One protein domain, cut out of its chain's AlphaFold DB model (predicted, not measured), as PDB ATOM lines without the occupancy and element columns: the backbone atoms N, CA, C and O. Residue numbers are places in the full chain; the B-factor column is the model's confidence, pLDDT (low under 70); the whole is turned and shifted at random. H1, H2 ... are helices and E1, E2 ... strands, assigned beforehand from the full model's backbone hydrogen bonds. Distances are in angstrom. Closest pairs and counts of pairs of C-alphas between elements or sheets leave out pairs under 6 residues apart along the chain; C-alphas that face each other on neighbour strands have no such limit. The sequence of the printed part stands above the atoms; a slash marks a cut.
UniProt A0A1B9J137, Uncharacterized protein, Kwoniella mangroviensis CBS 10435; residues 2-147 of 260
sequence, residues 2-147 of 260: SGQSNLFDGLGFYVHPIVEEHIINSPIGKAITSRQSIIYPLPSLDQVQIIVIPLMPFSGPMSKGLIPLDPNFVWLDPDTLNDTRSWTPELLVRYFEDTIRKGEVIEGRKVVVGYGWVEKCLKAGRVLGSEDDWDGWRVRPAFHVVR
ATOM      1  N   SER A   2     117.682 136.706  99.099       39.84
ATOM      2  CA  SER A   2     118.524 137.877  98.831       39.84
ATOM      3  C   SER A   2     118.400 138.242  97.354       39.84
ATOM      4  O   SER A   2     118.851 137.479  96.499       39.84
ATOM      5  N   GLY A   3     117.748 139.364  97.050       42.22
ATOM      6  CA  GLY A   3     117.700 139.898  95.694       42.22
ATOM      7  C   GLY A   3     119.119 140.214  95.246       42.22
ATOM      8  O   GLY A   3     119.726 141.150  95.759       42.22
ATOM      9  N   GLN A   4     119.667 139.407  94.337       48.75
ATOM     10  CA  GLN A   4     120.853 139.812  93.596       48.75
ATOM     11  C   GLN A   4     120.456 141.072  92.830       48.75
ATOM     12  O   GLN A   4     119.614 141.012  91.936       48.75
ATOM     13  N   SER A   5     120.988 142.221  93.246       56.81
ATOM     14  CA  SER A   5     120.900 143.442  92.459       56.81
ATOM     15  C   SER A   5     121.536 143.140  91.109       56.81
ATOM     16  O   SER A   5     122.722 142.803  91.054       56.81
ATOM     17  N   ASN A   6     120.759 143.215  90.036       73.44
ATOM     18  CA  ASN A   6     121.323 143.099  88.704       73.44
ATOM     19  C   ASN A   6     122.169 144.349  88.475       73.44
ATOM     20  O   ASN A   6     121.706 145.484  88.572       73.44
ATOM     21  N   LEU A   7     123.442 144.106  88.201       82.75
ATOM     22  CA  LEU A   7     124.495 145.107  88.135       82.75
ATOM     23  C   LEU A   7     124.178 146.291  87.209       82.75
ATOM     24  O   LEU A   7     124.591 147.414  87.478       82.75
ATOM     25  N   PHE A   8     123.449 146.021  86.126       87.06
ATOM     26  CA  PHE A   8     123.149 146.971  85.059       87.06
ATOM     27  C   PHE A   8     121.665 147.360  84.991       87.06
ATOM     28  O   PHE A   8     121.211 147.839  83.954       87.06
ATOM     29  N   ASP A   9     120.891 147.130  86.057       84.12
ATOM     30  CA  ASP A   9     119.451 147.411  86.068       84.12
ATOM     31  C   ASP A   9     119.135 148.852  85.633       84.12
ATOM     32  O   ASP A   9     119.699 149.822  86.143       84.12
ATOM     33  N   GLY A  10     118.206 148.984  84.680       82.06
ATOM     34  CA  GLY A  10     117.741 150.273  84.166       82.06
ATOM     35  C   GLY A  10     118.680 150.962  83.172       82.06
ATOM     36  O   GLY A  10     118.353 152.054  82.712       82.06
ATOM     37  N   LEU A  11     119.814 150.348  82.819       87.56
ATOM     38  CA  LEU A  11     120.727 150.866  81.802       87.56
ATOM     39  C   LEU A  11     120.367 150.339  80.405       87.56
ATOM     40  O   LEU A  11     120.129 149.148  80.188       87.56
ATOM     41  N   GLY A  12     120.357 151.257  79.448       90.06
ATOM     42  CA  GLY A  12     120.204 151.029  78.025       90.06
ATOM     43  C   GLY A  12     121.553 151.036  77.321       90.06
ATOM     44  O   GLY A  12     122.335 151.990  77.408       90.06
ATOM     45  N   PHE A  13     121.803 149.958  76.591       92.25
ATOM     46  CA  PHE A  13     123.055 149.704  75.903       92.25
ATOM     47  C   PHE A  13     122.863 149.748  74.397       92.25
ATOM     48  O   PHE A  13     121.856 149.287  73.874       92.25
ATOM     49  N   TYR A  14     123.879 150.210  73.692       92.31
ATOM     50  CA  TYR A  14     124.151 149.778  72.334       92.31
ATOM     51  C   TYR A  14     125.454 148.992  72.366       92.31
ATOM     52  O   TYR A  14     126.425 149.416  72.990       92.31
ATOM     53  N   VAL A  15     125.485 147.846  71.700       91.38
ATOM     54  CA  VAL A  15     126.693 147.036  71.586       91.38
ATOM     55  C   VAL A  15     127.039 146.979  70.110       91.38
ATOM     56  O   VAL A  15     126.247 146.488  69.308       91.38
ATOM     57  N   HIS A  16     128.193 147.526  69.738       88.38
ATOM     58  CA  HIS A  16     128.673 147.432  68.363       88.38
ATOM     59  C   HIS A  16     128.906 145.949  68.025       88.38
ATOM     60  O   HIS A  16     129.352 145.211  68.902       88.38
ATOM     61  N   PRO A  17     128.541 145.455  66.834       82.00
ATOM     62  CA  PRO A  17     128.695 144.040  66.507       82.00
ATOM     63  C   PRO A  17     130.157 143.668  66.235       82.00
ATOM     64  O   PRO A  17     130.830 144.305  65.424       82.00
ATOM     65  N   ILE A  18     130.622 142.571  66.843       73.75
ATOM     66  CA  ILE A  18     131.807 141.852  66.362       73.75
ATOM     67  C   ILE A  18     131.378 141.050  65.131       73.75
ATOM     68  O   ILE A  18     130.282 140.486  65.101       73.75
ATOM     69  N   VAL A  19     132.221 141.034  64.099       68.19
ATOM     70  CA  VAL A  19     131.973 140.287  62.859       68.19
ATOM     71  C   VAL A  19     131.556 138.850  63.197       68.19
ATOM     72  O   VAL A  19     132.204 138.203  64.013       68.19
ATOM     73  N   GLU A  20     130.463 138.388  62.579       62.16
ATOM     74  CA  GLU A  20     129.901 137.028  62.703       62.16
ATOM     75  C   GLU A  20     129.229 136.665  64.043       62.16
ATOM     76  O   GLU A  20     128.681 135.567  64.158       62.16
ATOM     77  N   GLU A  21     129.159 137.568  65.028       66.38
ATOM     78  CA  GLU A  21     128.539 137.262  66.322       66.38
ATOM     79  C   GLU A  21     127.162 137.917  66.506       66.38
ATOM     80  O   GLU A  21     126.976 139.132  66.401       66.38
ATOM     81  N   HIS A  22     126.168 137.100  66.858       77.06
ATOM     82  CA  HIS A  22     124.865 137.600  67.281       77.06
ATOM     83  C   HIS A  22     124.985 138.159  68.706       77.06
ATOM     84  O   HIS A  22     125.047 137.392  69.664       77.06
ATOM     85  N   ILE A  23     124.985 139.490  68.851       80.62
ATOM     86  CA  ILE A  23     125.256 140.200  70.117       80.62
ATOM     87  C   ILE A  23     124.480 139.627  71.306       80.62
ATOM     88  O   ILE A  23     125.072 139.384  72.344       80.62
ATOM     89  N   ILE A  24     123.175 139.366  71.172       79.56
ATOM     90  CA  ILE A  24     122.343 138.847  72.279       79.56
ATOM     91  C   ILE A  24     122.868 137.496  72.805       79.56
ATOM     92  O   ILE A  24     122.751 137.193  73.991       79.56
ATOM     93  N   ASN A  25     123.481 136.695  71.933       80.44
ATOM     94  CA  ASN A  25     124.015 135.380  72.267       80.44
ATOM     95  C   ASN A  25     125.487 135.413  72.704       80.44
ATOM     96  O   ASN A  25     125.967 134.394  73.222       80.44
ATOM     97  N   SER A  26     126.173 136.548  72.528       81.56
ATOM     98  CA  SER A  26     127.566 136.718  72.932       81.56
ATOM     99  C   SER A  26     127.716 136.689  74.455       81.56
ATOM    100  O   SER A  26     126.752 136.972  75.180       81.56
ATOM    101  N   PRO A  27     128.910 136.368  74.988       82.06
ATOM    102  CA  PRO A  27     129.178 136.452  76.424       82.06
ATOM    103  C   PRO A  27     128.832 137.830  77.010       82.06
ATOM    104  O   PRO A  27     128.221 137.916  78.075       82.06
ATOM    105  N   ILE A  28     129.145 138.901  76.275       84.12
ATOM    106  CA  ILE A  28     128.849 140.286  76.660       84.12
ATOM    107  C   ILE A  28     127.346 140.564  76.624       84.12
ATOM    108  O   ILE A  28     126.809 141.127  77.575       84.12
ATOM    109  N   GLY A  29     126.646 140.146  75.566       85.69
ATOM    110  CA  GLY A  29     125.204 140.343  75.470       85.69
ATOM    111  C   GLY A  29     124.455 139.605  76.567       85.69
ATOM    112  O   GLY A  29     123.573 140.190  77.187       85.69
ATOM    113  N   LYS A  30     124.854 138.372  76.890       85.62
ATOM    114  CA  LYS A  30     124.289 137.605  78.011       85.62
ATOM    115  C   LYS A  30     124.574 138.246  79.366       85.62
ATOM    116  O   LYS A  30     123.701 138.236  80.224       85.62
ATOM    117  N   ALA A  31     125.765 138.810  79.557       84.25
ATOM    118  CA  ALA A  31     126.111 139.522  80.783       84.25
ATOM    119  C   ALA A  31     125.316 140.823  80.962       84.25
ATOM    120  O   ALA A  31     124.950 141.178  82.081       84.25
ATOM    121  N   ILE A  32     125.055 141.534  79.861       85.62
ATOM    122  CA  ILE A  32     124.268 142.764  79.872       85.62
ATOM    123  C   ILE A  32     122.785 142.452  80.005       85.62
ATOM    124  O   ILE A  32     122.110 143.159  80.739       85.62
ATOM    125  N   THR A  33     122.263 141.440  79.310       78.69
ATOM    126  CA  THR A  33     120.822 141.152  79.231       78.69
ATOM    127  C   THR A  33     120.333 140.551  80.547       78.69
ATOM    128  O   THR A  33     120.318 139.339  80.749       78.69
ATOM    129  N   SER A  34     119.927 141.428  81.461       68.25
ATOM    130  CA  SER A  34     119.262 141.097  82.717       68.25
ATOM    131  C   SER A  34     117.784 141.499  82.633       68.25
ATOM    132  O   SER A  34     117.328 142.003  81.610       68.25
ATOM    133  N   ARG A  35     116.996 141.286  83.695       61.28
ATOM    134  CA  ARG A  35     115.541 141.540  83.654       61.28
ATOM    135  C   ARG A  35     115.160 143.005  83.366       61.28
ATOM    136  O   ARG A  35     114.005 143.229  83.017       61.28
ATOM    137  N   GLN A  36     116.066 143.976  83.534       74.69
ATOM    138  CA  GLN A  36     115.755 145.409  83.372       74.69
ATOM    139  C   GLN A  36     116.736 146.197  82.489       74.69
ATOM    140  O   GLN A  36     116.517 147.386  82.266       74.69
ATOM    141  N   SER A  37     117.803 145.577  81.995       83.62
ATOM    142  CA  SER A  37     118.731 146.190  81.038       83.62
ATOM    143  C   SER A  37     118.361 145.794  79.613       83.62
ATOM    144  O   SER A  37     117.917 144.674  79.360       83.62
ATOM    145  N   ILE A  38     118.532 146.722  78.670       88.44
ATOM    146  CA  ILE A  38     118.094 146.542  77.280       88.44
ATOM    147  C   ILE A  38     119.250 146.861  76.338       88.44
ATOM    148  O   ILE A  38     119.905 147.888  76.486       88.44
ATOM    149  N   ILE A  39     119.471 145.994  75.347       91.19
ATOM    150  CA  ILE A  39     120.366 146.269  74.221       91.19
ATOM    151  C   ILE A  39     119.516 146.773  73.054       91.19
ATOM    152  O   ILE A  39     118.670 146.053  72.523       91.19
ATOM    153  N   TYR A  40     119.743 148.019  72.662       91.75
ATOM    154  CA  TYR A  40     119.075 148.692  71.563       91.75
ATOM    155  C   TYR A  40     119.820 148.480  70.238       91.75
ATOM    156  O   TYR A  40     121.047 148.366  70.220       91.75
ATOM    157  N   PRO A  41     119.097 148.470  69.104       89.25
ATOM    158  CA  PRO A  41     119.683 148.197  67.793       89.25
ATOM    159  C   PRO A  41     120.432 149.391  67.186       89.25
ATOM    160  O   PRO A  41     121.187 149.210  66.235       89.25
ATOM    161  N   LEU A  42     120.207 150.606  67.697       91.25
ATOM    162  CA  LEU A  42     120.753 151.847  67.152       91.25
ATOM    163  C   LEU A  42     121.388 152.682  68.273       91.25
ATOM    164  O   LEU A  42     120.761 152.848  69.320       91.25
ATOM    165  N   PRO A  43     122.595 153.236  68.064       90.62
ATOM    166  CA  PRO A  43     123.324 153.975  69.097       90.62
ATOM    167  C   PRO A  43     122.760 155.380  69.341       90.62
ATOM    168  O   PRO A  43     122.971 155.960  70.403       90.62
ATOM    169  N   SER A  44     122.046 155.940  68.363       88.75
ATOM    170  CA  SER A  44     121.465 157.284  68.406       88.75
ATOM    171  C   SER A  44     120.264 157.414  69.338       88.75
ATOM    172  O   SER A  44     119.999 158.517  69.808       88.75
ATOM    173  N   LEU A  45     119.568 156.311  69.627       87.88
ATOM    174  CA  LEU A  45     118.340 156.306  70.421       87.88
ATOM    175  C   LEU A  45     118.577 156.911  71.806       87.88
ATOM    176  O   LEU A  45     119.550 156.568  72.480       87.88
ATOM    177  N   ASP A  46     117.673 157.780  72.258       87.06
ATOM    178  CA  ASP A  46     117.788 158.490  73.541       87.06
ATOM    179  C   ASP A  46     117.868 157.542  74.743       87.06
ATOM    180  O   ASP A  46     118.499 157.855  75.751       87.06
ATOM    181  N   GLN A  47     117.284 156.350  74.620       88.81
ATOM    182  CA  GLN A  47     117.317 155.317  75.651       88.81
ATOM    183  C   GLN A  47     118.693 154.658  75.804       88.81
ATOM    184  O   GLN A  47     118.915 153.975  76.796       88.81
ATOM    185  N   VAL A  48     119.613 154.842  74.853       89.56
ATOM    186  CA  VAL A  48     120.993 154.358  74.969       89.56
ATOM    187  C   VAL A  48     121.791 155.326  75.837       89.56
ATOM    188  O   VAL A  48     122.003 156.473  75.444       89.56
ATOM    189  N   GLN A  49     122.281 154.866  76.986       88.50
ATOM    190  CA  GLN A  49     123.234 155.624  77.804       88.50
ATOM    191  C   GLN A  49     124.673 155.140  77.609       88.50
ATOM    192  O   GLN A  49     125.597 155.948  77.694       88.50
ATOM    193  N   ILE A  50     124.862 153.845  77.336       89.00
ATOM    194  CA  ILE A  50     126.183 153.216  77.233       89.00
ATOM    195  C   ILE A  50     126.344 152.560  75.864       89.00
ATOM    196  O   ILE A  50     125.515 151.764  75.430       89.00
ATOM    197  N   ILE A  51     127.440 152.870  75.189       90.50
ATOM    198  CA  ILE A  51     127.857 152.294  73.917       90.50
ATOM    199  C   ILE A  51     129.085 151.432  74.201       90.50
ATOM    200  O   ILE A  51     130.112 151.927  74.656       90.50
ATOM    201  N   VAL A  52     128.983 150.139  73.918       89.19
ATOM    202  CA  VAL A  52     130.071 149.176  74.098       89.19
ATOM    203  C   VAL A  52     130.665 148.849  72.734       89.19
ATOM    204  O   VAL A  52     129.941 148.417  71.833       89.19
ATOM    205  N   ILE A  53     131.970 149.055  72.572       86.69
ATOM    206  CA  ILE A  53     132.678 148.848  71.304       86.69
ATOM    207  C   ILE A  53     133.893 147.924  71.466       86.69
ATOM    208  O   ILE A  53     134.466 147.847  72.559       86.69
ATOM    209  N   PRO A  54     134.332 147.231  70.396       78.31
ATOM    210  CA  PRO A  54     135.629 146.568  70.399       78.31
ATOM    211  C   PRO A  54     136.731 147.581  70.688       78.31
ATOM    212  O   PRO A  54     136.768 148.656  70.085       78.31
ATOM    213  N   LEU A  55     137.647 147.226  71.594       66.88
ATOM    214  CA  LEU A  55     138.896 147.960  71.763       66.88
ATOM    215  C   LEU A  55     139.646 147.909  70.432       66.88
ATOM    216  O   LEU A  55     140.200 146.876  70.056       66.88
ATOM    217  N   MET A  56     139.634 149.018  69.698       56.06
ATOM    218  CA  MET A  56     140.527 149.182  68.562       56.06
ATOM    219  C   MET A  56     141.876 149.661  69.100       56.06
ATOM    220  O   MET A  56     141.896 150.551  69.955       56.06
ATOM    221  N   PRO A  57     143.009 149.119  68.622       47.66
ATOM    222  CA  PRO A  57     144.303 149.710  68.914       47.66
ATOM    223  C   PRO A  57     144.340 151.097  68.265       47.66
ATOM    224  O   PRO A  57     144.586 151.232  67.068       47.66
ATOM    225  N   PHE A  58     144.046 152.144  69.036       47.59
ATOM    226  CA  PHE A  58     144.240 153.508  68.569       47.59
ATOM    227  C   PHE A  58     145.742 153.796  68.581       47.59
ATOM    228  O   PHE A  58     146.356 153.906  69.638       47.59
ATOM    229  N   SER A  59     146.348 153.875  67.398       39.31
ATOM    230  CA  SER A  59     147.785 154.114  67.209       39.31
ATOM    231  C   SER A  59     148.159 155.603  67.132       39.31
ATOM    232  O   SER A  59     149.307 155.936  66.842       39.31
ATOM    233  N   GLY A  60     147.216 156.514  67.399       43.34
ATOM    234  CA  GLY A  60     147.448 157.959  67.393       43.34
ATOM    235  C   GLY A  60     147.797 158.533  68.776       43.34
ATOM    236  O   GLY A  60     147.378 157.988  69.799       43.34
ATOM    237  N   PRO A  61     148.526 159.662  68.846       37.75
ATOM    238  CA  PRO A  61     148.806 160.331  70.110       37.75
ATOM    239  C   PRO A  61     147.506 160.865  70.733       37.75
ATOM    240  O   PRO A  61     146.870 161.770  70.195       37.75
ATOM    241  N   MET A  62     147.123 160.328  71.894       42.84
ATOM    242  CA  MET A  62     146.062 160.899  72.726       42.84
ATOM    243  C   MET A  62     146.531 162.243  73.299       42.84
ATOM    244  O   MET A  62     147.207 162.302  74.326       42.84
ATOM    245  N   SER A  63     146.189 163.359  72.653       39.41
ATOM    246  CA  SER A  63     146.463 164.680  73.218       39.41
ATOM    247  C   SER A  63     145.367 165.053  74.217       39.41
ATOM    248  O   SER A  63     144.211 165.223  73.843       39.41
ATOM    249  N   LYS A  64     145.726 165.212  75.497       44.84
ATOM    250  CA  LYS A  64     144.832 165.720  76.561       44.84
ATOM    251  C   LYS A  64     143.565 164.882  76.832       44.84
ATOM    252  O   LYS A  64     142.639 165.396  77.445       44.84
ATOM    253  N   GLY A  65     143.547 163.600  76.467       50.34
ATOM    254  CA  GLY A  65     142.383 162.729  76.686       50.34
ATOM    255  C   GLY A  65     141.235 162.956  75.698       50.34
ATOM    256  O   GLY A  65     140.141 162.463  75.932       50.34
ATOM    257  N   LEU A  66     141.483 163.684  74.605       50.22
ATOM    258  CA  LEU A  66     140.562 163.821  73.479       50.22
ATOM    259  C   LEU A  66     141.221 163.212  72.243       50.22
ATOM    260  O   LEU A  66     142.426 163.384  72.031       50.22
ATOM    261  N   ILE A  67     140.439 162.505  71.429       55.47
ATOM    262  CA  ILE A  67     140.910 161.995  70.140       55.47
ATOM    263  C   ILE A  67     141.041 163.193  69.188       55.47
ATOM    264  O   ILE A  67     140.021 163.820  68.879       55.47
ATOM    265  N   PRO A  68     142.260 163.555  68.738       50.91
ATOM    266  CA  PRO A  68     142.422 164.630  67.770       50.91
ATOM    267  C   PRO A  68     141.721 164.245  66.466       50.91
ATOM    268  O   PRO A  68     141.886 163.133  65.964       50.91
ATOM    269  N   LEU A  69     140.917 165.162  65.925       55.69
ATOM    270  CA  LEU A  69     140.241 164.929  64.654       55.69
ATOM    271  C   LEU A  69     141.250 164.910  63.506       55.69
ATOM    272  O   LEU A  69     142.102 165.794  63.411       55.69
ATOM    273  N   ASP A  70     141.066 163.969  62.578       60.47
ATOM    274  CA  ASP A  70     141.522 164.178  61.203       60.47
ATOM    275  C   ASP A  70     140.840 165.455  60.672       60.47
ATOM    276  O   ASP A  70     139.603 165.505  60.644       60.47
ATOM    277  N   PRO A  71     141.603 166.491  60.279       58.38
ATOM    278  CA  PRO A  71     141.043 167.739  59.767       58.38
ATOM    279  C   PRO A  71     140.186 167.552  58.505       58.38
ATOM    280  O   PRO A  71     139.372 168.421  58.203       58.38
ATOM    281  N   ASN A  72     140.327 166.430  57.795       64.31
ATOM    282  CA  ASN A  72     139.548 166.104  56.600       64.31
ATOM    283  C   ASN A  72     138.324 165.225  56.887       64.31
ATOM    284  O   ASN A  72     137.648 164.785  55.956       64.31
ATOM    285  N   PHE A  73     138.030 164.935  58.154       72.00
ATOM    286  CA  PHE A  73     136.899 164.091  58.499       72.00
ATOM    287  C   PHE A  73     135.564 164.755  58.133       72.00
ATOM    288  O   PHE A  73     135.236 165.849  58.602       72.00
ATOM    289  N   VAL A  74     134.767 164.054  57.328       73.12
ATOM    290  CA  VAL A  74     133.440 164.505  56.905       73.12
ATOM    291  C   VAL A  74     132.396 164.021  57.906       73.12
ATOM    292  O   VAL A  74     132.191 162.821  58.079       73.12
ATOM    293  N   TRP A  75     131.714 164.968  58.548       75.88
ATOM    294  CA  TRP A  75     130.582 164.676  59.424       75.88
ATOM    295  C   TRP A  75     129.360 164.315  58.579       75.88
ATOM    296  O   TRP A  75     128.890 165.126  57.784       75.88
ATOM    297  N   LEU A  76     128.852 163.101  58.767       80.25
ATOM    298  CA  LEU A  76     127.572 162.661  58.226       80.25
ATOM    299  C   LEU A  76     126.442 162.939  59.223       80.25
ATOM    300  O   LEU A  76     126.661 163.105  60.424       80.25
ATOM    301  N   ASP A  77     125.216 163.002  58.738       80.56
ATOM    302  CA  ASP A  77     124.078 163.116  59.636       80.56
ATOM    303  C   ASP A  77     123.868 161.791  60.420       80.56
ATOM    304  O   ASP A  77     123.967 160.712  59.822       80.56
ATOM    305  N   PRO A  78     123.621 161.819  61.749       79.88
ATOM    306  CA  PRO A  78     123.402 160.608  62.539       79.88
ATOM    307  C   PRO A  78     122.256 159.723  62.045       79.88
ATOM    308  O   PRO A  78     122.355 158.503  62.187       79.88
ATOM    309  N   ASP A  79     121.196 160.287  61.461       81.56
ATOM    310  CA  ASP A  79     120.080 159.503  60.926       81.56
ATOM    311  C   ASP A  79     120.507 158.774  59.655       81.56
ATOM    312  O   ASP A  79     120.246 157.582  59.512       81.56
ATOM    313  N   THR A  80     121.334 159.415  58.823       86.19
ATOM    314  CA  THR A  80     121.985 158.736  57.688       86.19
ATOM    315  C   THR A  80     122.835 157.548  58.154       86.19
ATOM    316  O   THR A  80     122.810 156.477  57.540       86.19
ATOM    317  N   LEU A  81     123.582 157.698  59.253       87.31
ATOM    318  CA  LEU A  81     124.388 156.611  59.826       87.31
ATOM    319  C   LEU A  81     123.518 155.480  60.408       87.31
ATOM    320  O   LEU A  81     123.897 154.309  60.306       87.31
ATOM    321  N   ASN A  82     122.349 155.802  60.974       86.81
ATOM    322  CA  ASN A  82     121.378 154.816  61.461       86.81
ATOM    323  C   ASN A  82     120.749 154.025  60.315       86.81
ATOM    324  O   ASN A  82     120.760 152.794  60.353       86.81
ATOM    325  N   ASP A  83     120.261 154.723  59.289       86.38
ATOM    326  CA  ASP A  83     119.587 154.137  58.129       86.38
ATOM    327  C   ASP A  83     120.518 153.190  57.374       86.38
ATOM    328  O   ASP A  83     120.148 152.075  57.004       86.38
ATOM    329  N   THR A  84     121.771 153.608  57.203       84.00
ATOM    330  CA  THR A  84     122.799 152.810  56.526       84.00
ATOM    331  C   THR A  84     123.470 151.780  57.434       84.00
ATOM    332  O   THR A  84     124.248 150.961  56.940       84.00
ATOM    333  N   ARG A  85     123.197 151.813  58.748       81.12
ATOM    334  CA  ARG A  85     123.868 151.008  59.786       81.12
ATOM    335  C   ARG A  85     125.397 151.037  59.667       81.12
ATOM    336  O   ARG A  85     126.065 150.026  59.862       81.12
ATOM    337  N   SER A  86     125.953 152.200  59.333       84.56
ATOM    338  CA  SER A  86     127.371 152.375  58.984       84.56
ATOM    339  C   SER A  86     128.242 152.868  60.145       84.56
ATOM    340  O   SER A  86     129.385 153.278  59.945       84.56
ATOM    341  N   TRP A  87     127.727 152.799  61.375       86.69
ATOM    342  CA  TRP A  87     128.470 153.144  62.581       86.69
ATOM    343  C   TRP A  87     129.735 152.290  62.721       86.69
ATOM    344  O   TRP A  87     129.668 151.073  62.888       86.69
ATOM    345  N   THR A  88     130.900 152.936  62.694       82.88
ATOM    346  CA  THR A  88     132.179 152.329  63.083       82.88
ATOM    347  C   THR A  88     132.486 152.675  64.543       82.88
ATOM    348  O   THR A  88     131.972 153.679  65.044       82.88
ATOM    349  N   PRO A  89     133.343 151.909  65.244       81.50
ATOM    350  CA  PRO A  89     133.764 152.264  66.602       81.50
ATOM    351  C   PRO A  89     134.323 153.690  66.690       81.50
ATOM    352  O   PRO A  89     134.007 154.432  67.613       81.50
ATOM    353  N   GLU A  90     135.076 154.114  65.674       76.94
ATOM    354  CA  GLU A  90     135.596 155.475  65.575       76.94
ATOM    355  C   GLU A  90     134.481 156.527  65.456       76.94
ATOM    356  O   GLU A  90     134.526 157.544  66.148       76.94
ATOM    357  N   LEU A  91     133.464 156.289  64.620       81.69
ATOM    358  CA  LEU A  91     132.303 157.178  64.522       81.69
ATOM    359  C   LEU A  91     131.542 157.247  65.848       81.69
ATOM    360  O   LEU A  91     131.131 158.324  66.258       81.69
ATOM    361  N   LEU A  92     131.385 156.124  66.545       85.62
ATOM    362  CA  LEU A  92     130.689 156.091  67.829       85.62
ATOM    363  C   LEU A  92     131.394 156.957  68.872       85.62
ATOM    364  O   LEU A  92     130.745 157.784  69.510       85.62
ATOM    365  N   VAL A  93     132.719 156.846  68.981       79.44
ATOM    366  CA  VAL A  93     133.498 157.736  69.849       79.44
ATOM    367  C   VAL A  93     133.338 159.188  69.388       79.44
ATOM    368  O   VAL A  93     132.954 160.047  70.167       79.44
ATOM    369  N   ARG A  94     133.521 159.478  68.097       76.00
ATOM    370  CA  ARG A  94     133.439 160.850  67.562       76.00
ATOM    371  C   ARG A  94     132.073 161.519  67.766       76.00
ATOM    372  O   ARG A  94     132.026 162.736  67.948       76.00
ATOM    373  N   TYR A  95     130.967 160.778  67.684       79.50
ATOM    374  CA  TYR A  95     129.614 161.342  67.779       79.50
ATOM    375  C   TYR A  95     129.088 161.451  69.204       79.50
ATOM    376  O   TYR A  95     128.315 162.376  69.478       79.50
ATOM    377  N   PHE A  96     129.481 160.522  70.074       78.25
ATOM    378  CA  PHE A  96     128.851 160.354  71.377       78.25
ATOM    379  C   PHE A  96     129.758 160.658  72.567       78.25
ATOM    380  O   PHE A  96     129.200 160.919  73.628       78.25
ATOM    381  N   GLU A  97     131.082 160.698  72.388       72.56
ATOM    382  CA  GLU A  97     132.029 161.202  73.391       72.56
ATOM    383  C   GLU A  97     132.368 162.676  73.182       72.56
ATOM    384  O   GLU A  97     132.091 163.270  72.132       72.56
ATOM    385  N   ASP A  98     133.017 163.241  74.200       66.31
ATOM    386  CA  ASP A  98     133.572 164.583  74.135       66.31
ATOM    387  C   ASP A  98     134.580 164.666  72.990       66.31
ATOM    388  O   ASP A  98     135.528 163.883  72.885       66.31
ATOM    389  N   THR A  99     134.398 165.643  72.115       64.75
ATOM    390  CA  THR A  99     135.284 165.828  70.971       64.75
ATOM    391  C   THR A  99     135.400 167.299  70.616       64.75
ATOM    392  O   THR A  99     134.537 168.101  70.950       64.75
ATOM    393  N   ILE A 100     136.473 167.676  69.926       62.81
ATOM    394  CA  ILE A 100     136.631 169.037  69.418       62.81
ATOM    395  C   ILE A 100     136.102 169.059  67.991       62.81
ATOM    396  O   ILE A 100     136.799 168.574  67.109       62.81
ATOM    397  N   ARG A 101     134.927 169.634  67.719       65.50
ATOM    398  CA  ARG A 101     134.416 169.800  66.345       65.50
ATOM    399  C   ARG A 101     134.567 171.246  65.915       65.50
ATOM    400  O   ARG A 101     134.107 172.150  66.596       65.50
ATOM    401  N   LYS A 102     135.215 171.465  64.767       66.06
ATOM    402  CA  LYS A 102     135.447 172.814  64.211       66.06
ATOM    403  C   LYS A 102     136.121 173.785  65.205       66.06
ATOM    404  O   LYS A 102     135.896 174.983  65.143       66.06
ATOM    405  N   GLY A 103     136.964 173.264  66.102       63.03
ATOM    406  CA  GLY A 103     137.664 174.056  67.122       63.03
ATOM    407  C   GLY A 103     136.899 174.247  68.437       63.03
ATOM    408  O   GLY A 103     137.471 174.785  69.379       63.03
ATOM    409  N   GLU A 104     135.660 173.764  68.535       64.38
ATOM    410  CA  GLU A 104     134.833 173.855  69.742       64.38
ATOM    411  C   GLU A 104     134.747 172.504  70.451       64.38
ATOM    412  O   GLU A 104     134.594 171.469  69.801       64.38
ATOM    413  N   VAL A 105     134.839 172.505  71.783       67.38
ATOM    414  CA  VAL A 105     134.600 171.300  72.589       67.38
ATOM    415  C   VAL A 105     133.102 171.021  72.595       67.38
ATOM    416  O   VAL A 105     132.310 171.852  73.030       67.38
ATOM    417  N   ILE A 106     132.726 169.843  72.116       69.44
ATOM    418  CA  ILE A 106     131.372 169.314  72.172       69.44
ATOM    419  C   ILE A 106     131.355 168.226  73.229       69.44
ATOM    420  O   ILE A 106     132.112 167.267  73.114       69.44
ATOM    421  N   GLU A 107     130.489 168.377  74.227       67.88
ATOM    422  CA  GLU A 107     130.258 167.352  75.241       67.88
ATOM    423  C   GLU A 107     129.498 166.162  74.641       67.88
ATOM    424  O   GLU A 107     128.503 166.305  73.919       67.88
ATOM    425  N   GLY A 108     129.991 164.969  74.941       67.00
ATOM    426  CA  GLY A 108     129.373 163.706  74.608       67.00
ATOM    427  C   GLY A 108     128.065 163.517  75.366       67.00
ATOM    428  O   GLY A 108     127.957 163.803  76.556       67.00
ATOM    429  N   ARG A 109     127.042 163.011  74.673       72.94
ATOM    430  CA  ARG A 109     125.722 162.740  75.272       72.94
ATOM    431  C   ARG A 109     125.616 161.345  75.887       72.94
ATOM    432  O   ARG A 109     124.617 161.048  76.537       72.94
ATOM    433  N   LYS A 110     126.582 160.465  75.611       85.06
ATOM    434  CA  LYS A 110     126.565 159.056  76.018       85.06
ATOM    435  C   LYS A 110     127.968 158.632  76.429       85.06
ATOM    436  O   LYS A 110     128.948 159.308  76.149       85.06
ATOM    437  N   VAL A 111     128.039 157.489  77.085       83.06
ATOM    438  CA  VAL A 111     129.287 156.857  77.498       83.06
ATOM    439  C   VAL A 111     129.727 155.861  76.434       83.06
ATOM    440  O   VAL A 111     128.927 155.010  76.051       83.06
ATOM    441  N   VAL A 112     130.988 155.900  76.003       84.00
ATOM    442  CA  VAL A 112     131.583 154.909  75.097       84.00
ATOM    443  C   VAL A 112     132.704 154.144  75.807       84.00
ATOM    444  O   VAL A 112     133.733 154.702  76.199       84.00
ATOM    445  N   VAL A 113     132.520 152.831  75.941       84.75
ATOM    446  CA  VAL A 113     133.425 151.921  76.660       84.75
ATOM    447  C   VAL A 113     133.867 150.747  75.797       84.75
ATOM    448  O   VAL A 113     133.185 150.346  74.852       84.75
ATOM    449  N   GLY A 114     135.028 150.186  76.124       84.69
ATOM    450  CA  GLY A 114     135.497 148.922  75.574       84.69
ATOM    451  C   GLY A 114     134.699 147.726  76.099       84.69
ATOM    452  O   GLY A 114     134.089 147.777  77.169       84.69
ATOM    453  N   TYR A 115     134.741 146.603  75.378       83.75
ATOM    454  CA  TYR A 115     134.148 145.345  75.853       83.75
ATOM    455  C   TYR A 115     134.668 144.889  77.220       83.75
ATOM    456  O   TYR A 115     133.905 144.318  78.002       83.75
ATOM    457  N   GLY A 116     135.940 145.159  77.528       80.88
ATOM    458  CA  GLY A 116     136.554 144.767  78.794       80.88
ATOM    459  C   GLY A 116     135.899 145.434  80.005       80.88
ATOM    460  O   GLY A 116     135.912 144.857  81.093       80.88
ATOM    461  N   TRP A 117     135.249 146.591  79.833       86.88
ATOM    462  CA  TRP A 117     134.501 147.259  80.900       86.88
ATOM    463  C   TRP A 117     133.409 146.374  81.499       86.88
ATOM    464  O   TRP A 117     133.271 146.313  82.722       86.88
ATOM    465  N   VAL A 118     132.657 145.654  80.658       86.69
ATOM    466  CA  VAL A 118     131.554 144.794  81.113       86.69
ATOM    467  C   VAL A 118     132.101 143.704  82.031       86.69
ATOM    468  O   VAL A 118     131.608 143.521  83.143       86.69
ATOM    469  N   GLU A 119     133.180 143.037  81.619       84.81
ATOM    470  CA  GLU A 119     133.839 142.011  82.432       84.81
ATOM    471  C   GLU A 119     134.425 142.572  83.729       84.81
ATOM    472  O   GLU A 119     134.308 141.947  84.785       84.81
ATOM    473  N   LYS A 120     135.052 143.751  83.669       83.81
ATOM    474  CA  LYS A 120     135.608 144.428  84.845       83.81
ATOM    475  C   LYS A 120     134.500 144.789  85.848       83.81
ATOM    476  O   LYS A 120     134.677 144.550  87.040       83.81
ATOM    477  N   CYS A 121     133.341 145.263  85.385       86.56
ATOM    478  CA  CYS A 121     132.180 145.538  86.239       86.56
ATOM    479  C   CYS A 121     131.657 144.269  86.920       86.56
ATOM    480  O   CYS A 121     131.394 144.279  88.124       86.56
ATOM    481  N   LEU A 122     131.548 143.159  86.179       86.00
ATOM    482  CA  LEU A 122     131.129 141.870  86.741       86.00
ATOM    483  C   LEU A 122     132.104 141.386  87.817       86.00
ATOM    484  O   LEU A 122     131.673 140.980  88.894       86.00
ATOM    485  N   LYS A 123     133.415 141.472  87.555       85.62
ATOM    486  CA  LYS A 123     134.466 141.098  88.517       85.62
ATOM    487  C   LYS A 123     134.428 141.967  89.774       85.62
ATOM    488  O   LYS A 123     134.629 141.455  90.869       85.62
ATOM    489  N   ALA A 124     134.164 143.262  89.622       85.25
ATOM    490  CA  ALA A 124     134.069 144.199  90.736       85.25
ATOM    491  C   ALA A 124     132.728 144.125  91.491       85.25
ATOM    492  O   ALA A 124     132.610 144.696  92.574       85.25
ATOM    493  N   GLY A 125     131.707 143.477  90.918       86.38
ATOM    494  CA  GLY A 125     130.348 143.446  91.465       86.38
ATOM    495  C   GLY A 125     129.660 144.817  91.511       86.38
ATOM    496  O   GLY A 125     128.660 144.976  92.209       86.38
ATOM    497  N   ARG A 126     130.193 145.819  90.800       86.19
ATOM    498  CA  ARG A 126     129.658 147.187  90.720       86.19
ATOM    499  C   ARG A 126     129.962 147.811  89.360       86.19
ATOM    500  O   ARG A 126     130.941 147.445  88.712       86.19
ATOM    501  N   VAL A 127     129.126 148.758  88.943       84.75
ATOM    502  CA  VAL A 127     129.381 149.565  87.745       84.75
ATOM    503  C   VAL A 127     130.631 150.410  87.998       84.75
ATOM    504  O   VAL A 127     130.706 151.126  89.001       84.75
ATOM    505  N   LEU A 128     131.624 150.281  87.121       81.12
ATOM    506  CA  LEU A 128     132.872 151.033  87.200       81.12
ATOM    507  C   LEU A 128     132.695 152.391  86.530       81.12
ATOM    508  O   LEU A 128     132.242 152.466  85.386       81.12
ATOM    509  N   GLY A 129     133.047 153.446  87.258       72.69
ATOM    510  CA  GLY A 129     133.039 154.815  86.757       72.69
ATOM    511  C   GLY A 129     134.441 155.278  86.372       72.69
ATOM    512  O   GLY A 129     135.417 154.546  86.496       72.69
ATOM    513  N   SER A 130     134.551 156.539  85.969       64.88
ATOM    514  CA  SER A 130     135.818 157.178  85.577       64.88
ATOM    515  C   SER A 130     136.981 157.024  86.566       64.88
ATOM    516  O   SER A 130     138.133 157.089  86.148       64.88
ATOM    517  N   GLU A 131     136.693 156.856  87.860       65.56
ATOM    518  CA  GLU A 131     137.708 156.734  88.915       65.56
ATOM    519  C   GLU A 131     138.413 155.373  88.917       65.56
ATOM    520  O   GLU A 131     139.447 155.218  89.559       65.56
ATOM    521  N   ASP A 132     137.866 154.385  88.206       58.56
ATOM    522  CA  ASP A 132     138.215 152.974  88.370       58.56
ATOM    523  C   ASP A 132     138.955 152.363  87.170       58.56
ATOM    524  O   ASP A 132     138.999 151.140  87.046       58.56
ATOM    525  N   ASP A 133     139.503 153.186  86.267       63.44
ATOM    526  CA  ASP A 133     140.057 152.732  84.978       63.44
ATOM    527  C   ASP A 133     139.071 151.815  84.219       63.44
ATOM    528  O   ASP A 133     139.270 150.625  83.942       63.44
ATOM    529  N   TRP A 134     137.922 152.414  83.932       65.25
ATOM    530  CA  TRP A 134     136.727 151.793  83.382       65.25
ATOM    531  C   TRP A 134     136.799 151.411  81.894       65.25
ATOM    532  O   TRP A 134     135.764 151.298  81.250       65.25
ATOM    533  N   ASP A 135     137.986 151.198  81.318       66.50
ATOM    534  CA  ASP A 135     138.122 150.760  79.912       66.50
ATOM    535  C   ASP A 135     137.411 151.692  78.905       66.50
ATOM    536  O   ASP A 135     137.058 151.298  77.791       66.50
ATOM    537  N   GLY A 136     137.133 152.923  79.335       62.25
ATOM    538  CA  GLY A 136     136.476 153.948  78.550       62.25
ATOM    539  C   GLY A 136     137.443 154.558  77.552       62.25
ATOM    540  O   GLY A 136     138.651 154.621  77.778       62.25
ATOM    541  N   TRP A 137     136.902 155.104  76.466       61.19
ATOM    542  CA  TRP A 137     137.694 155.931  75.548       61.19
ATOM    543  C   TRP A 137     138.090 157.279  76.179       61.19
ATOM    544  O   TRP A 137     138.943 157.994  75.653       61.19
ATOM    545  N   ARG A 138     137.533 157.568  77.363       53.94
ATOM    546  CA  ARG A 138     138.023 158.536  78.343       53.94
ATOM    547  C   ARG A 138     139.017 157.897  79.317       53.94
ATOM    548  O   ARG A 138     138.654 156.996  80.069       53.94
ATOM    549  N   VAL A 139     140.185 158.520  79.459       35.75
ATOM    550  CA  VAL A 139     140.940 158.528  80.725       35.75
ATOM    551  C   VAL A 139     140.863 159.950  81.291       35.75
ATOM    552  O   VAL A 139     141.557 160.823  80.768       35.75
ATOM    553  N   ARG A 140     139.999 160.207  82.296       33.12
ATOM    554  CA  ARG A 140     140.010 161.376  83.223       33.12
ATOM    555  C   ARG A 140     138.856 161.332  84.258       33.12
ATOM    556  O   ARG A 140     137.870 160.650  83.990       33.12
ATOM    557  N   PRO A 141     138.978 162.041  85.405       28.89
ATOM    558  CA  PRO A 141     138.232 161.766  86.633       28.89
ATOM    559  C   PRO A 141     136.812 162.371  86.701       28.89
ATOM    560  O   PRO A 141     136.501 163.378  86.072       28.89
ATOM    561  N   ALA A 142     136.036 161.739  87.572       29.56
ATOM    562  CA  ALA A 142     134.723 161.908  88.184       29.56
ATOM    563  C   ALA A 142     133.453 161.787  87.315       29.56
ATOM    564  O   ALA A 142     132.890 162.771  86.848       29.56
ATOM    565  N   PHE A 143     132.886 160.578  87.257       37.44
ATOM    566  CA  PHE A 143     131.460 160.334  87.058       37.44
ATOM    567  C   PHE A 143     130.766 160.361  88.423       37.44
ATOM    568  O   PHE A 143     130.759 159.378  89.167       37.44
ATOM    569  N   HIS A 144     130.131 161.485  88.749       33.69
ATOM    570  CA  HIS A 144     129.047 161.461  89.720       33.69
ATOM    571  C   HIS A 144     127.831 160.828  89.053       33.69
ATOM    572  O   HIS A 144     127.233 161.395  88.142       33.69
ATOM    573  N   VAL A 145     127.467 159.633  89.516       36.09
ATOM    574  CA  VAL A 145     126.181 159.007  89.206       36.09
ATOM    575  C   VAL A 145     125.081 159.955  89.680       36.09
ATOM    576  O   VAL A 145     124.750 159.995  90.867       36.09
ATOM    577  N   VAL A 146     124.509 160.734  88.762       33.78
ATOM    578  CA  VAL A 146     123.264 161.455  89.018       33.78
ATOM    579  C   VAL A 146     122.178 160.392  89.110       33.78
ATOM    580  O   VAL A 146     121.666 159.892  88.113       33.78
ATOM    581  N   ARG A 147     121.848 159.997  90.341       31.55
ATOM    582  CA  ARG A 147     120.622 159.251  90.613       31.55
ATOM    583  C   ARG A 147     119.465 160.163  90.223       31.55
ATOM    584  O   ARG A 147     119.158 161.097  90.957       31.55
TER     585      ARG A 147
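AT A GLANCE: This is residues 2 to 147 of the 260 residues of an uncharacterized protein of Kwoniella mangroviensis CBS 10435 (UniProt A0A1B9J137). What is the shape? Amid little regular structure, H3 packs on the parallel sheet E2 E1 E3 E6, H1 and H4 graze it, with hairpin E4-E5 farther out. What builds it? Four named helices and six strands, class mixed, stand among 146 printed residues. It is compact, with radius of gyration of the C-alphas 15.5 A, spanning 54 by 34 by 28 A.

HOW THE PARTS SIT: Which strands pair? E1, residues 12 to 15, is parallel to E3, residues 50 to 53, with N 14 and O 50 2.8 A apart. What of helices? H3, residues 89 to 96, has a height over the sheet of 9.5 A. H4, residues 115 to 124, touches H1, residues 27 to 32, with C-alphas 118 and 28 6.9 A apart.

IN THESE COORDINATES: Where is E1? C-alpha 12 is at (120.204, 151.029, 78.025). Where does H4 end? C-alpha 124 is at (134.069, 144.199, 90.736).

THE WHOLE: Is it cut? The printed part has no cut. Where is confidence low? Residues 130 to 147, among others, are under 70.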